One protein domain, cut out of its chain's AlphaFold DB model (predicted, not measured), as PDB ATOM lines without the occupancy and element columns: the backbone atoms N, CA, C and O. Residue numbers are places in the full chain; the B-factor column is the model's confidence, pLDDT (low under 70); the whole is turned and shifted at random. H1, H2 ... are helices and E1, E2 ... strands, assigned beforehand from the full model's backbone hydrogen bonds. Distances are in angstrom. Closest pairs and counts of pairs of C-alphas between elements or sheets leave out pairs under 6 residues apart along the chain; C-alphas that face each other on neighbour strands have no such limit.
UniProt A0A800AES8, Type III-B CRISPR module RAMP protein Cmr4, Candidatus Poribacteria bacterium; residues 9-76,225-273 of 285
ATOM      1  N   ILE A   9     259.913  96.578 -14.440       95.31
ATOM      2  CA  ILE A   9     258.770  95.867 -15.022       95.31
ATOM      3  C   ILE A   9     259.090  94.373 -14.948       95.31
ATOM      4  O   ILE A   9     260.061  93.950 -15.573       95.31
ATOM      5  N   PRO A  10     258.325  93.560 -14.199       95.00
ATOM      6  CA  PRO A  10     258.556  92.123 -14.163       95.00
ATOM      7  C   PRO A  10     258.489  91.515 -15.566       95.00
ATOM      8  O   PRO A  10     257.635  91.913 -16.364       95.00
ATOM      9  N   GLY A  11     259.313  90.510 -15.851       94.25
ATOM     10  CA  GLY A  11     259.327  89.810 -17.133       94.25
ATOM     11  C   GLY A  11     257.958  89.221 -17.459       94.25
ATOM     12  O   GLY A  11     257.486  89.322 -18.586       94.25
ATOM     13  N   THR A  12     257.226  88.745 -16.448       91.12
ATOM     14  CA  THR A  12     255.823  88.311 -16.571       91.12
ATOM     15  C   THR A  12     254.866  89.449 -16.948       91.12
ATOM     16  O   THR A  12     253.915  89.235 -17.703       91.12
ATOM     17  N   GLY A  13     255.136  90.663 -16.463       91.94
ATOM     18  CA  GLY A  13     254.400  91.887 -16.779       91.94
ATOM     19  C   GLY A  13     254.607  92.373 -18.215       91.94
ATOM     20  O   GLY A  13     253.715  93.023 -18.750       91.94
ATOM     21  N   LEU A  14     255.726  92.015 -18.854       94.12
ATOM     22  CA  LEU A  14     255.958  92.203 -20.291       94.12
ATOM     23  C   LEU A  14     255.417  91.026 -21.107       94.12
ATOM     24  O   LEU A  14     254.664  91.214 -22.057       94.12
ATOM     25  N   HIS A  15     255.753  89.804 -20.701       93.25
ATOM     26  CA  HIS A  15     255.410  88.564 -21.392       93.25
ATOM     27  C   HIS A  15     253.903  88.437 -21.656       93.25
ATOM     28  O   HIS A  15     253.496  88.093 -22.764       93.25
ATOM     29  N   GLY A  16     253.058  88.747 -20.666       92.06
ATOM     30  CA  GLY A  16     251.599  88.676 -20.807       92.06
ATOM     31  C   GLY A  16     251.044  89.594 -21.908       92.06
ATOM     32  O   GLY A  16     250.409  89.096 -22.838       92.06
ATOM     33  N   PRO A  17     251.273  90.917 -21.842       94.12
ATOM     34  CA  PRO A  17     250.850  91.854 -22.882       94.12
ATOM     35  C   PRO A  17     251.430  91.554 -24.265       94.12
ATOM     36  O   PRO A  17     250.673  91.561 -25.232       94.12
ATOM     37  N   ILE A  18     252.718  91.208 -24.375       95.69
ATOM     38  CA  ILE A  18     253.339  90.858 -25.667       95.69
ATOM     39  C   ILE A  18     252.615  89.660 -26.294       95.69
ATOM     40  O   ILE A  18     252.196  89.723 -27.451       95.69
ATOM     41  N   ARG A  19     252.380  88.602 -25.507       94.12
ATOM     42  CA  ARG A  19     251.590  87.435 -25.918       94.12
ATOM     43  C   ARG A  19     250.176  87.825 -26.342       94.12
ATOM     44  O   ARG A  19     249.699  87.384 -27.386       94.12
ATOM     45  N   HIS A  20     249.501  88.645 -25.536       94.12
ATOM     46  CA  HIS A  20     248.139  89.094 -25.810       94.12
ATOM     47  C   HIS A  20     248.053  89.834 -27.145       94.12
ATOM     48  O   HIS A  20     247.148  89.588 -27.942       94.12
ATOM     49  N   TYR A  21     249.000  90.733 -27.402       95.62
ATOM     50  CA  TYR A  21     249.021  91.550 -28.605       95.62
ATOM     51  C   TYR A  21     249.392  90.747 -29.845       95.62
ATOM     52  O   TYR A  21     248.721  90.901 -30.863       95.62
ATOM     53  N   ALA A  22     250.346  89.817 -29.750       94.94
ATOM     54  CA  ALA A  22     250.618  88.871 -30.828       94.94
ATOM     55  C   ALA A  22     249.357  88.057 -31.179       94.94
ATOM     56  O   ALA A  22     248.962  87.981 -32.340       94.94
ATOM     57  N   ALA A  23     248.644  87.533 -30.179       93.25
ATOM     58  CA  ALA A  23     247.398  86.806 -30.401       93.25
ATOM     59  C   ALA A  23     246.315  87.656 -31.085       93.25
ATOM     60  O   ALA A  23     245.681  87.209 -32.038       93.25
ATOM     61  N   ARG A  24     246.122  88.907 -30.646       93.88
ATOM     62  CA  ARG A  24     245.179  89.844 -31.279       93.88
ATOM     63  C   ARG A  24     245.557  90.159 -32.722       93.88
ATOM     64  O   ARG A  24     244.674  90.171 -33.575       93.88
ATOM     65  N   TYR A  25     246.845  90.358 -32.984       94.69
ATOM     66  CA  TYR A  25     247.363  90.591 -34.325       94.69
ATOM     67  C   TYR A  25     247.081  89.406 -35.253       94.69
ATOM     68  O   TYR A  25     246.598  89.598 -36.366       94.69
ATOM     69  N   ALA A  26     247.302  88.174 -34.785       91.88
ATOM     70  CA  ALA A  26     246.981  86.974 -35.555       91.88
ATOM     71  C   ALA A  26     245.486  86.892 -35.903       91.88
ATOM     72  O   ALA A  26     245.141  86.590 -37.040       91.88
ATOM     73  N   VAL A  27     244.594  87.211 -34.957       91.69
ATOM     74  CA  VAL A  27     243.137  87.237 -35.198       91.69
ATOM     75  C   VAL A  27     242.768  88.270 -36.259       91.69
ATOM     76  O   VAL A  27     241.941  87.990 -37.123       91.69
ATOM     77  N   GLU A  28     243.367  89.458 -36.198       92.50
ATOM     78  CA  GLU A  28     243.129  90.523 -37.174       92.50
ATOM     79  C   GLU A  28     243.610  90.128 -38.574       92.50
ATOM     80  O   GLU A  28     242.885  90.318 -39.548       92.50
ATOM     81  N   LYS A  29     244.808  89.545 -38.678       91.44
ATOM     82  CA  LYS A  29     245.408  89.158 -39.959       91.44
ATOM     83  C   LYS A  29     244.746  87.947 -40.601       91.44
ATOM     84  O   LYS A  29     244.481  87.963 -41.798       91.44
ATOM     85  N   LEU A  30     244.465  86.920 -39.807       88.75
ATOM     86  CA  LEU A  30     243.962  85.638 -40.295       88.75
ATOM     87  C   LEU A  30     242.430  85.567 -40.317       88.75
ATOM     88  O   LEU A  30     241.876  84.607 -40.844       88.75
ATOM     89  N   GLY A  31     241.735  86.520 -39.684       86.94
ATOM     90  CA  GLY A  31     240.277  86.491 -39.519       86.94
ATOM     91  C   GLY A  31     239.765  85.357 -38.620       86.94
ATOM     92  O   GLY A  31     238.557  85.145 -38.520       86.94
ATOM     93  N   ASP A  32     240.663  84.624 -37.955       86.00
ATOM     94  CA  ASP A  32     240.345  83.426 -37.184       86.00
ATOM     95  C   ASP A  32     240.376  83.716 -35.682       86.00
ATOM     96  O   ASP A  32     241.416  84.010 -35.084       86.00
ATOM     97  N   ARG A  33     239.207  83.610 -35.047       87.62
ATOM     98  CA  ARG A  33     239.038  83.906 -33.622       87.62
ATOM     99  C   ARG A  33     239.665  82.860 -32.709       87.62
ATOM    100  O   ARG A  33     239.831  83.178 -31.533       87.62
ATOM    101  N   LYS A  34     240.046  81.677 -33.210       84.75
ATOM    102  CA  LYS A  34     240.681  80.640 -32.381       84.75
ATOM    103  C   LYS A  34     241.935  81.167 -31.684       84.75
ATOM    104  O   LYS A  34     242.197  80.821 -30.541       84.75
ATOM    105  N   TYR A  35     242.694  82.065 -32.317       86.50
ATOM    106  CA  TYR A  35     243.922  82.613 -31.730       86.50
ATOM    107  C   TYR A  35     243.672  83.532 -30.522       86.50
ATOM    108  O   TYR A  35     244.607  83.804 -29.774       86.50
ATOM    109  N   LEU A  36     242.428  83.961 -30.252       87.44
ATOM    110  CA  LEU A  36     242.095  84.659 -29.000       87.44
ATOM    111  C   LEU A  36     242.339  83.784 -27.768       87.44
ATOM    112  O   LEU A  36     242.680  84.317 -26.714       87.44
ATOM    113  N   ASP A  37     242.219  82.465 -27.908       85.06
ATOM    114  CA  ASP A  37     242.504  81.515 -26.834       85.06
ATOM    115  C   ASP A  37     243.993  81.519 -26.446       85.06
ATOM    116  O   ASP A  37     244.352  81.241 -25.302       85.06
ATOM    117  N   CYS A  38     244.877  81.950 -27.354       85.12
ATOM    118  CA  CYS A  38     246.300  82.129 -27.075       85.12
ATOM    119  C   CYS A  38     246.606  83.406 -26.279       85.12
ATOM    120  O   CYS A  38     247.715  83.541 -25.769       85.12
ATOM    121  N   ALA A  39     245.668  84.354 -26.171       83.88
ATOM    122  CA  ALA A  39     245.906  85.691 -25.621       83.88
ATOM    123  C   ALA A  39     245.978  85.741 -24.077       83.88
ATOM    124  O   ALA A  39     246.130  86.823 -23.505       83.88
ATOM    125  N   GLY A  40     245.840  84.594 -23.402       74.00
ATOM    126  CA  GLY A  40     245.851  84.459 -21.945       74.00
ATOM    127  C   GLY A  40     246.211  83.043 -21.483       74.00
ATOM    128  O   GLY A  40     246.941  82.328 -22.172       74.00
ATOM    129  N   GLN A  41     245.714  82.641 -20.307       63.75
ATOM    130  CA  GLN A  41     245.812  81.251 -19.852       63.75
ATOM    131  C   GLN A  41     244.964  80.368 -20.775       63.75
ATOM    132  O   GLN A  41     243.736  80.451 -20.748       63.75
ATOM    133  N   VAL A  42     245.630  79.560 -21.603       60.81
ATOM    134  CA  VAL A  42     244.968  78.567 -22.461       60.81
ATOM    135  C   VAL A  42     244.206  77.611 -21.553       60.81
ATOM    136  O   VAL A  42     244.758  77.125 -20.564       60.81
ATOM    137  N   ARG A  43     242.923  77.376 -21.838       58.31
ATOM    138  CA  ARG A  43     242.142  76.408 -21.061       58.31
ATOM    139  C   ARG A  43     242.509  74.988 -21.509       58.31
ATOM    140  O   ARG A  43     242.726  74.790 -22.705       58.31
ATOM    141  N   PRO A  44     242.526  73.997 -20.598       53.28
ATOM    142  CA  PRO A  44     242.688  72.596 -20.984       53.28
ATOM    143  C   PRO A  44     241.655  72.214 -22.053       53.28
ATOM    144  O   PRO A  44     240.492  72.611 -21.941       53.28
ATOM    145  N   ASN A  45     242.067  71.444 -23.064       54.66
ATOM    146  CA  ASN A  45     241.239  70.980 -24.191       54.66
ATOM    147  C   ASN A  45     240.768  72.061 -25.186       54.66
ATOM    148  O   ASN A  45     239.796  71.837 -25.909       54.66
ATOM    149  N   GLN A  46     241.420  73.227 -25.250       59.00
ATOM    150  CA  GLN A  46     241.263  74.116 -26.406       59.00
ATOM    151  C   GLN A  46     242.147  73.633 -27.561       59.00
ATOM    152  O   GLN A  46     243.306  73.284 -27.358       59.00
ATOM    153  N   ASP A  47     241.567  73.611 -28.761       53.19
ATOM    154  CA  ASP A  47     242.048  72.979 -29.999       53.19
ATOM    155  C   ASP A  47     243.238  73.732 -30.643       53.19
ATOM    156  O   ASP A  47     243.231  74.102 -31.817       53.19
ATOM    157  N   HIS A  48     244.258  74.050 -29.841       61.53
ATOM    158  CA  HIS A  48     245.493  74.672 -30.312       61.53
ATOM    159  C   HIS A  48     246.573  73.617 -30.507       61.53
ATOM    160  O   HIS A  48     247.247  73.188 -29.567       61.53
ATOM    161  N   ASP A  49     246.745  73.228 -31.767       63.47
ATOM    162  CA  ASP A  49     247.789  72.326 -32.253       63.47
ATOM    163  C   ASP A  49     249.184  72.761 -31.767       63.47
ATOM    164  O   ASP A  49     249.439  73.957 -31.594       63.47
ATOM    165  N   LYS A  50     250.104  71.807 -31.555       65.94
ATOM    166  CA  LYS A  50     251.530  72.031 -31.223       65.94
ATOM    167  C   LYS A  50     252.199  73.047 -32.158       65.94
ATOM    168  O   LYS A  50     253.136  73.720 -31.748       65.94
ATOM    169  N   LYS A  51     251.655  73.211 -33.363       80.75
ATOM    170  CA  LYS A  51     252.091  74.133 -34.416       80.75
ATOM    171  C   LYS A  51     251.643  75.588 -34.248       80.75
ATOM    172  O   LYS A  51     251.917  76.407 -35.116       80.75
ATOM    173  N   CYS A  52     250.922  75.941 -33.182       86.56
ATOM    174  CA  CYS A  52     250.524  77.332 -32.962       86.56
ATOM    175  C   CYS A  52     251.751  78.199 -32.603       86.56
ATOM    176  O   CYS A  52     252.289  78.051 -31.499       86.56
ATOM    177  N   PRO A  53     252.150  79.167 -33.452       90.00
ATOM    178  CA  PRO A  53     253.393  79.922 -33.261       90.00
ATOM    179  C   PRO A  53     253.379  80.780 -31.986       90.00
ATOM    180  O   PRO A  53     254.415  80.986 -31.351       90.00
ATOM    181  N   ILE A  54     252.197  81.235 -31.549       90.94
ATOM    182  CA  ILE A  54     252.031  81.995 -30.301       90.94
ATOM    183  C   ILE A  54     252.270  81.084 -29.093       90.94
ATOM    184  O   ILE A  54     253.030  81.431 -28.192       90.94
ATOM    185  N   CYS A  55     251.649  79.904 -29.067       88.19
ATOM    186  CA  CYS A  55     251.820  78.956 -27.968       88.19
ATOM    187  C   CYS A  55     253.252  78.410 -27.903       88.19
ATOM    188  O   CYS A  55     253.768  78.247 -26.802       88.19
ATOM    189  N   SER A  56     253.908  78.179 -29.042       89.38
ATOM    190  CA  SER A  56     255.320  77.775 -29.083       89.38
ATOM    191  C   SER A  56     256.233  78.870 -28.528       89.38
ATOM    192  O   SER A  56     257.119  78.593 -27.724       89.38
ATOM    193  N   THR A  57     255.960  80.136 -28.858       91.94
ATOM    194  CA  THR A  57     256.743  81.277 -28.358       91.94
ATOM    195  C   THR A  57     256.568  81.489 -26.850       91.94
ATOM    196  O   THR A  57     257.555  81.592 -26.131       91.94
ATOM    197  N   PHE A  58     255.328  81.526 -26.348       90.50
ATOM    198  CA  PHE A  58     255.014  81.969 -24.976       90.50
ATOM    199  C   PHE A  58     254.617  80.847 -24.003       90.50
ATOM    200  O   PHE A  58     254.282  81.112 -22.846       90.50
ATOM    201  N   GLY A  59     254.583  79.597 -24.462       86.56
ATOM    202  CA  GLY A  59     254.260  78.427 -23.648       86.56
ATOM    203  C   GLY A  59     252.767  78.212 -23.388       86.56
ATOM    204  O   GLY A  59     251.906  79.073 -23.629       86.56
ATOM    205  N   ARG A  60     252.456  77.027 -22.852       77.44
ATOM    206  CA  ARG A  60     251.100  76.563 -22.524       77.44
ATOM    207  C   ARG A  60     250.991  76.294 -21.023       77.44
ATOM    208  O   ARG A  60     251.555  75.318 -20.538       77.44
ATOM    209  N   PRO A  61     250.272  77.120 -20.255       56.25
ATOM    210  CA  PRO A  61     250.068  76.822 -18.844       56.25
ATOM    211  C   PRO A  61     249.168  75.581 -18.690       56.25
ATOM    212  O   PRO A  61     248.024  75.611 -19.130       56.25
ATOM    213  N   GLY A  62     249.670  74.516 -18.051       53.66
ATOM    214  CA  GLY A  62     248.866  73.356 -17.625       53.66
ATOM    215  C   GLY A  62     249.106  72.015 -18.336       53.66
ATOM    216  O   GLY A  62     248.464  71.043 -17.956       53.66
ATOM    217  N   GLU A  63     250.017  71.924 -19.314       54.25
ATOM    218  CA  GLU A  63     250.379  70.651 -19.970       54.25
ATOM    219  C   GLU A  63     251.810  70.224 -19.592       54.25
ATOM    220  O   GLU A  63     252.767  70.957 -19.854       54.25
ATOM    221  N   GLU A  64     251.957  69.040 -18.982       46.91
ATOM    222  CA  GLU A  64     253.215  68.529 -18.400       46.91
ATOM    223  C   GLU A  64     254.347  68.312 -19.427       46.91
ATOM    224  O   GLU A  64     255.517  68.377 -19.059       46.91
ATOM    225  N   GLU A  65     254.034  68.128 -20.716       49.38
ATOM    226  CA  GLU A  65     255.036  67.801 -21.752       49.38
ATOM    227  C   GLU A  65     255.389  68.963 -22.706       49.38
ATOM    228  O   GLU A  65     256.425  68.918 -23.366       49.38
ATOM    229  N   VAL A  66     254.570  70.023 -22.791       51.47
ATOM    230  CA  VAL A  66     254.720  71.127 -23.782       51.47
ATOM    231  C   VAL A  66     254.733  72.517 -23.112       51.47
ATOM    232  O   VAL A  66     254.785  73.550 -23.777       51.47
ATOM    233  N   GLY A  67     254.706  72.576 -21.775       60.53
ATOM    234  CA  GLY A  67     254.301  73.778 -21.039       60.53
ATOM    235  C   GLY A  67     255.215  75.009 -21.124       60.53
ATOM    236  O   GLY A  67     254.719  76.135 -21.049       60.53
ATOM    237  N   ALA A  68     256.526  74.839 -21.313       76.38
ATOM    238  CA  ALA A  68     257.465  75.966 -21.395       76.38
ATOM    239  C   ALA A  68     257.512  76.570 -22.808       76.38
ATOM    240  O   ALA A  68     257.605  75.834 -23.790       76.38
ATOM    241  N   GLY A  69     257.441  77.900 -22.909       87.12
ATOM    242  CA  GLY A  69     257.599  78.630 -24.171       87.12
ATOM    243  C   GLY A  69     259.058  78.768 -24.591       87.12
ATOM    244  O   GLY A  69     259.960  78.598 -23.775       87.12
ATOM    245  N   MET A  70     259.283  79.107 -25.859       92.25
ATOM    246  CA  MET A  70     260.624  79.361 -26.390       92.25
ATOM    247  C   MET A  70     261.207  80.715 -25.959       92.25
ATOM    248  O   MET A  70     262.417  80.895 -26.028       92.25
ATOM    249  N   ALA A  71     260.380  81.671 -25.527       93.44
ATOM    250  CA  ALA A  71     260.816  82.998 -25.103       93.44
ATOM    251  C   ALA A  71     260.885  83.106 -23.572       93.44
ATOM    252  O   ALA A  71     259.857  83.129 -22.895       93.44
ATOM    253  N   ASN A  72     262.091  83.247 -23.026       93.12
ATOM    254  CA  ASN A  72     262.302  83.529 -21.606       93.12
ATOM    255  C   ASN A  72     262.575  85.021 -21.424       93.12
ATOM    256  O   ASN A  72     263.621  85.520 -21.833       93.12
ATOM    257  N   VAL A  73     261.616  85.736 -20.839       94.38
ATOM    258  CA  VAL A  73     261.657  87.198 -20.702       94.38
ATOM    259  C   VAL A  73     262.125  87.570 -19.305       94.38
ATOM    260  O   VAL A  73     261.458  87.244 -18.321       94.38
ATOM    261  N   HIS A  74     263.246  88.280 -19.222       94.75
ATOM    262  CA  HIS A  74     263.762  88.812 -17.967       94.75
ATOM    263  C   HIS A  74     263.052  90.113 -17.573       94.75
ATOM    264  O   HIS A  74     262.364  90.751 -18.374       94.75
ATOM    265  N   ASP A  75     263.205  90.506 -16.310       95.44
ATOM    266  CA  ASP A  75     262.674  91.773 -15.818       95.44
ATOM    267  C   ASP A  75     263.328  92.959 -16.538       95.44
ATOM    268  O   ASP A  75     264.546  92.991 -16.712       95.44
ATOM    269  N   ALA A  76     262.533  93.970 -16.892       95.12
ATOM    270  CA  ALA A  76     263.061  95.222 -17.412       95.12
ATOM    271  C   ALA A  76     263.483  96.159 -16.289       95.12
ATOM    272  O   ALA A  76     262.665  96.579 -15.462       95.12
ATOM    273  N   GLU A 225     266.446  91.437 -21.100       91.56
ATOM    274  CA  GLU A 225     266.971  90.360 -21.928       91.56
ATOM    275  C   GLU A 225     265.868  89.362 -22.273       91.56
ATOM    276  O   GLU A 225     264.936  89.129 -21.493       91.56
ATOM    277  N   VAL A 226     265.984  88.765 -23.457       92.75
ATOM    278  CA  VAL A 226     265.142  87.649 -23.880       92.75
ATOM    279  C   VAL A 226     266.047  86.504 -24.297       92.75
ATOM    280  O   VAL A 226     266.867  86.662 -25.201       92.75
ATOM    281  N   ILE A 227     265.894  85.355 -23.642       92.69
ATOM    282  CA  ILE A 227     266.618  84.130 -23.986       92.69
ATOM    283  C   ILE A 227     265.699  83.238 -24.816       92.69
ATOM    284  O   ILE A 227     264.619  82.845 -24.364       92.69
ATOM    285  N   TRP A 228     266.156  82.898 -26.019       92.19
ATOM    286  CA  TRP A 228     265.446  82.040 -26.963       92.19
ATOM    287  C   TRP A 228     265.874  80.580 -26.802       92.19
ATOM    288  O   TRP A 228     267.046  80.251 -26.990       92.19
ATOM    289  N   ASP A 229     264.930  79.693 -26.488       89.06
ATOM    290  CA  ASP A 229     265.144  78.246 -26.531       89.06
ATOM    291  C   ASP A 229     265.148  77.771 -27.989       89.06
ATOM    292  O   ASP A 229     264.100  77.609 -28.614       89.06
ATOM    293  N   LYS A 230     266.348  77.556 -28.535       83.19
ATOM    294  CA  LYS A 230     266.560  77.081 -29.911       83.19
ATOM    295  C   LYS A 230     266.566  75.556 -30.042       83.19
ATOM    296  O   LYS A 230     266.756  75.058 -31.147       83.19
ATOM    297  N   TYR A 231     266.387  74.805 -28.952       81.56
ATOM    298  CA  TYR A 231     266.365  73.338 -29.007       81.56
ATOM    299  C   TYR A 231     265.035  72.782 -29.522       81.56
ATOM    300  O   TYR A 231     264.940  71.590 -29.811       81.56
ATOM    301  N   ARG A 232     264.007  73.627 -29.636       78.94
ATOM    302  CA  ARG A 232     262.678  73.251 -30.117       78.94
ATOM    303  C   ARG A 232     262.481  73.697 -31.553       78.94
ATOM    304  O   ARG A 232     262.866  74.802 -31.931       78.94
ATOM    305  N   GLU A 233     261.827  72.846 -32.331       81.81
ATOM    306  CA  GLU A 233     261.385  73.213 -33.669       81.81
ATOM    307  C   GLU A 233     260.253  74.240 -33.575       81.81
ATOM    308  O   GLU A 233     259.306  74.094 -32.796       81.81
ATOM    309  N   PHE A 234     260.379  75.306 -34.361       85.38
ATOM    310  CA  PHE A 234     259.348  76.320 -34.498       85.38
ATOM    311  C   PHE A 234     258.536  76.029 -35.758       85.38
ATOM    312  O   PHE A 234     259.043  76.134 -36.873       85.38
ATOM    313  N   GLU A 235     257.268  75.681 -35.568       81.81
ATOM    314  CA  GLU A 235     256.303  75.490 -36.647       81.81
ATOM    315  C   GLU A 235     255.197  76.545 -36.578       81.81
ATOM    316  O   GLU A 235     254.889  77.083 -35.509       81.81
ATOM    317  N   SER A 236     254.575  76.810 -37.727       80.56
ATOM    318  CA  SER A 236     253.393  77.662 -37.833       80.56
ATOM    319  C   SER A 236     252.236  76.900 -38.476       80.56
ATOM    320  O   SER A 236     252.365  76.408 -39.594       80.56
ATOM    321  N   ASP A 237     251.073  76.892 -37.832       81.06
ATOM    322  CA  ASP A 237     249.819  76.309 -38.339       81.06
ATOM    323  C   ASP A 237     249.105  77.185 -39.393       81.06
ATOM    324  O   ASP A 237     247.886  77.114 -39.587       81.06
ATOM    325  N   PHE A 238     249.865  78.053 -40.060       81.56
ATOM    326  CA  PHE A 238     249.368  79.061 -40.990       81.56
ATOM    327  C   PHE A 238     249.278  78.572 -42.445       81.56
ATOM    328  O   PHE A 238     248.847  79.332 -43.311       81.56
ATOM    329  N   GLU A 239     249.662  77.324 -42.731       73.88
ATOM    330  CA  GLU A 239     249.642  76.767 -44.089       73.88
ATOM    331  C   GLU A 239     248.270  76.919 -44.770       73.88
ATOM    332  O   GLU A 239     247.219  76.654 -44.182       73.88
ATOM    333  N   GLY A 240     248.281  77.367 -46.031       74.00
ATOM    334  CA  GLY A 240     247.074  77.545 -46.845       74.00
ATOM    335  C   GLY A 240     246.183  78.731 -46.457       74.00
ATOM    336  O   GLY A 240     245.102  78.876 -47.025       74.00
ATOM    337  N   ARG A 241     246.606  79.582 -45.511       78.75
ATOM    338  CA  ARG A 241     245.878  80.797 -45.114       78.75
ATOM    339  C   ARG A 241     246.356  82.021 -45.899       78.75
ATOM    340  O   ARG A 241     247.521  82.127 -46.270       78.75
ATOM    341  N   GLU A 242     245.455  82.973 -46.112       80.31
ATOM    342  CA  GLU A 242     245.782  84.284 -46.686       80.31
ATOM    343  C   GLU A 242     246.214  85.275 -45.588       80.31
ATOM    344  O   GLU A 242     245.810  85.145 -44.433       80.31
ATOM    345  N   ASN A 243     247.015  86.286 -45.950       83.12
ATOM    346  CA  ASN A 243     247.470  87.373 -45.060       83.12
ATOM    347  C   ASN A 243     248.230  86.918 -43.800       83.12
ATOM    348  O   ASN A 243     248.146  87.555 -42.749       83.12
ATOM    349  N   VAL A 244     248.982  85.822 -43.900       84.69
ATOM    350  CA  VAL A 244     249.738  85.268 -42.774       84.69
ATOM    351  C   VAL A 244     250.808  86.247 -42.272       84.69
ATOM    352  O   VAL A 244     251.516  86.847 -43.084       84.69
ATOM    353  N   PRO A 245     250.952  86.431 -40.945       86.12
ATOM    354  CA  PRO A 245     252.109  87.119 -40.387       86.12
ATOM    355  C   PRO A 245     253.414  86.439 -40.823       86.12
ATOM    356  O   PRO A 245     253.481  85.210 -40.864       86.12
ATOM    357  N   GLU A 246     254.467  87.220 -41.076       87.88
ATOM    358  CA  GLU A 246     255.819  86.712 -41.362       87.88
ATOM    359  C   GLU A 246     256.496  86.185 -40.083       87.88
ATOM    360  O   GLU A 246     257.491  86.717 -39.590       87.88
ATOM    361  N   TRP A 247     255.909  85.150 -39.491       91.88
ATOM    362  CA  TRP A 247     256.388  84.505 -38.275       91.88
ATOM    363  C   TRP A 247     257.064  83.188 -38.629       91.88
ATOM    364  O   TRP A 247     256.438  82.135 -38.614       91.88
ATOM    365  N   ASN A 248     258.350  83.267 -38.959       89.06
ATOM    366  CA  ASN A 248     259.210  82.113 -39.233       89.06
ATOM    367  C   ASN A 248     260.073  81.697 -38.028       89.06
ATOM    368  O   ASN A 248     260.777  80.694 -38.101       89.06
ATOM    369  N   CYS A 249     260.031  82.458 -36.934       90.62
ATOM    370  CA  CYS A 249     260.753  82.187 -35.695       90.62
ATOM    371  C   CYS A 249     260.043  82.855 -34.493       90.62
ATOM    372  O   CYS A 249     259.261  83.800 -34.695       90.62
ATOM    373  N   PRO A 250     260.284  82.405 -33.243       92.12
ATOM    374  CA  PRO A 250     259.632  82.968 -32.055       92.12
ATOM    375  C   PRO A 250     259.955  84.455 -31.840       92.12
ATOM    376  O   PRO A 250     259.112  85.207 -31.344       92.12
ATOM    377  N   GLU A 251     261.129  84.913 -32.279       93.56
ATOM    378  CA  GLU A 251     261.550  86.312 -32.233       93.56
ATOM    379  C   GLU A 251     260.561  87.213 -32.978       93.56
ATOM    380  O   GLU A 251     260.181  88.264 -32.469       93.56
ATOM    381  N   LYS A 252     260.080  86.797 -34.157       93.62
ATOM    382  CA  LYS A 252     259.148  87.595 -34.971       93.62
ATOM    383  C   LYS A 252     257.759  87.694 -34.350       93.62
ATOM    384  O   LYS A 252     257.133  88.759 -34.392       93.62
ATOM    385  N   VAL A 253     257.295  86.612 -33.724       94.69
ATOM    386  CA  VAL A 253     256.042  86.607 -32.954       94.69
ATOM    387  C   VAL A 253     256.144  87.603 -31.796       94.69
ATOM    388  O   VAL A 253     255.247  88.420 -31.578       94.69
ATOM    389  N   PHE A 254     257.268  87.572 -31.082       95.25
ATOM    390  CA  PHE A 254     257.542  88.450 -29.953       95.25
ATOM    391  C   PHE A 254     257.699  89.923 -30.360       95.25
ATOM    392  O   PHE A 254     257.055  90.785 -29.765       95.25
ATOM    393  N   GLU A 255     258.482  90.215 -31.406       94.31
ATOM    394  CA  GLU A 255     258.669  91.559 -31.980       94.31
ATOM    395  C   GLU A 255     257.326  92.177 -32.409       94.31
ATOM    396  O   GLU A 255     257.086  93.368 -32.198       94.31
ATOM    397  N   THR A 256     256.405  91.363 -32.940       95.12
ATOM    398  CA  THR A 256     255.052  91.820 -33.299       95.12
ATOM    399  C   THR A 256     254.270  92.281 -32.068       95.12
ATOM    400  O   THR A 256     253.679  93.363 -32.071       95.12
ATOM    401  N   GLY A 257     254.295  91.493 -30.990       95.25
ATOM    402  CA  GLY A 257     253.658  91.864 -29.726       95.25
ATOM    403  C   GLY A 257     254.295  93.098 -29.077       95.25
ATOM    404  O   GLY A 257     253.576  93.976 -28.604       95.25
ATOM    405  N   LEU A 258     255.630  93.196 -29.101       93.88
ATOM    406  CA  LEU A 258     256.381  94.353 -28.602       93.88
ATOM    407  C   LEU A 258     256.018  95.638 -29.343       93.88
ATOM    408  O   LEU A 258     255.762  96.656 -28.708       93.88
ATOM    409  N   THR A 259     255.942  95.587 -30.674       93.62
ATOM    410  CA  THR A 259     255.592  96.753 -31.500       93.62
ATOM    411  C   THR A 259     254.230  97.323 -31.109       93.62
ATOM    412  O   THR A 259     254.039  98.534 -31.043       93.62
ATOM    413  N   LEU A 260     253.276  96.459 -30.760       95.06
ATOM    414  CA  LEU A 260     251.944  96.889 -30.342       95.06
ATOM    415  C   LEU A 260     251.908  97.524 -28.940       95.06
ATOM    416  O   LEU A 260     250.971  98.277 -28.660       95.06
ATOM    417  N   ILE A 261     252.923  97.324 -28.084       94.81
ATOM    418  CA  ILE A 261     253.043  98.037 -26.793       94.81
ATOM    419  C   ILE A 261     253.131  99.552 -27.004       94.81
ATOM    420  O   ILE A 261     252.616 100.310 -26.180       94.81
ATOM    421  N   GLU A 262     253.691 100.015 -28.121       92.62
ATOM    422  CA  GLU A 262     253.758 101.446 -28.448       92.62
ATOM    423  C   GLU A 262     252.380 102.101 -28.462       92.62
ATOM    424  O   GLU A 262     252.205 103.232 -28.006       92.62
ATOM    425  N   THR A 263     251.381 101.362 -28.939       91.38
ATOM    426  CA  THR A 263     250.016 101.866 -29.094       91.38
ATOM    427  C   THR A 263     249.125 101.463 -27.920       91.38
ATOM    428  O   THR A 263     248.359 102.287 -27.404       91.38
ATOM    429  N   LEU A 264     249.223 100.204 -27.489       92.31
ATOM    430  CA  LEU A 264     248.315  99.582 -26.523       92.31
ATOM    431  C   LEU A 264     248.811  99.690 -25.075       92.31
ATOM    432  O   LEU A 264     248.003  99.726 -24.150       92.31
ATOM    433  N   GLY A 265     250.123  99.824 -24.886       92.94
ATOM    434  CA  GLY A 265     250.777  99.962 -23.589       92.94
ATOM    435  C   GLY A 265     250.955  98.657 -22.811       92.94
ATOM    436  O   GLY A 265     250.453  97.601 -23.187       92.94
ATOM    437  N   VAL A 266     251.689  98.733 -21.705       93.00
ATOM    438  CA  VAL A 266     251.904  97.663 -20.720       93.00
ATOM    439  C   VAL A 266     251.510  98.139 -19.318       93.00
ATOM    440  O   VAL A 266     251.559  99.330 -19.011       93.00
ATOM    441  N   GLY A 267     251.123  97.204 -18.449       87.75
ATOM    442  CA  GLY A 267     250.724  97.497 -17.076       87.75
ATOM    443  C   GLY A 267     249.273  97.969 -16.954       87.75
ATOM    444  O   GLY A 267     248.423  97.684 -17.796       87.75
ATOM    445  N   GLY A 268     248.968  98.647 -15.848       83.62
ATOM    446  CA  GLY A 268     247.621  99.124 -15.540       83.62
ATOM    447  C   GLY A 268     247.311 100.510 -16.111       83.62
ATOM    448  O   GLY A 268     248.193 101.263 -16.511       83.62
ATOM    449  N   ILE A 269     246.028 100.887 -16.069       83.06
ATOM    450  CA  ILE A 269     245.566 102.273 -16.290       83.06
ATOM    451  C   ILE A 269     245.901 102.833 -17.703       83.06
ATOM    452  O   ILE A 269     245.972 104.046 -17.916       83.06
ATOM    453  N   GLY A 270     246.041 101.965 -18.712       83.19
ATOM    454  CA  GLY A 270     246.382 102.365 -20.090       83.19
ATOM    455  C   GLY A 270     245.379 103.327 -20.752       83.19
ATOM    456  O   GLY A 270     245.768 104.215 -21.518       83.19
ATOM    457  N   THR A 271     244.091 103.245 -20.385       82.94
ATOM    458  CA  THR A 271     243.036 104.170 -20.853       82.94
ATOM    459  C   THR A 271     243.236 105.610 -20.382       82.94
ATOM    460  O   THR A 271     242.633 106.519 -20.944       82.94
ATOM    461  N   ARG A 272     244.105 105.843 -19.387       83.06
ATOM    462  CA  ARG A 272     244.481 107.183 -18.904       83.06
ATOM    463  C   ARG A 272     245.855 107.642 -19.402       83.06
ATOM    464  O   ARG A 272     246.424 108.573 -18.841       83.06
ATOM    465  N   GLY A 273     246.391 106.998 -20.438       83.56
ATOM    466  CA  GLY A 273     247.622 107.437 -21.102       83.56
ATOM    467  C   GLY A 273     248.910 106.749 -20.641       83.56
ATOM    468  O   GLY A 273     249.963 107.065 -21.181       83.56
TER     469      GLY A 273
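This is residues 9 to 76 and 225 to 273 of the 285 residues of the protein "Type III-B CRISPR module RAMP protein Cmr4" of Candidatus Poribacteria bacterium (UniProt A0A800AES8). One long helix, H1, runs through the middle; H4 crosses it, while the short helices H2 and H3 run beside it the opposite way. A tiny two-strand ribbon, E1 and E2, sits near the first residues of H1 and of H4; long loops join H2 to H3, H3 to E1 and E2 to H4, while the link from H1 to H2 is tight. The printed part has 117 residues, with H1, H2, H3, E1, E2 and H4 in that order; the strands are antiparallel. The class is mostly helix, though under half of the residues are in named elements. The whole is compact, with a radius of gyration of the C-alphas of 13.7 A and spans of 39 by 30 by 26 A.

H1, residues 11 to 30, begins at C-alpha 11 (259.327, 89.810, -17.133) and is 28.1 A long. H2 is residues 33 to 39, H3 53 to 58, E1 71 to 73 and E2 226 to 228. H4, residues 250 to 264, is 20.8 A long and ends at C-alpha 264 (248.315, 99.582, -26.523).

H1 is the hub. It forms a helical hairpin with H2 at a shallow tilt of 9 degrees; the closest C-alphas, of His 20 and Ala 39, are 4.1 A apart. With residues 15 to 23 alone it touches H3, closest at the C-alphas of Arg 19 and Phe 58, 6.5 A. With residues 17 to 25 alone it touches H4, about perpendicular at 86 degrees, closest at the C-alphas of Ile 18 and Gly 257, 4.2 A. H2 and H4 are apart. In E1 and E2, N 72 and O 227 are within hydrogen-bond range at 2.9 A. Every O i to N i+4 pair is within range in H3, 15 of 16 in H1, 9 of 11 in H4 and 0 of 3 in H2, where 4 of 4 O i to N i+3 pairs are.

The C-alphas farthest apart, of Tyr 231 and Arg 272, are 41.6 A apart. Residues 77 to 224 are not printed; C-alphas 76 and 225 are 7.7 A apart across the cut. The links H2 to H3, H3 to E1 and E2 to H4 are long. Residues 41 to 50 and 61 to 67 have pLDDT under 70.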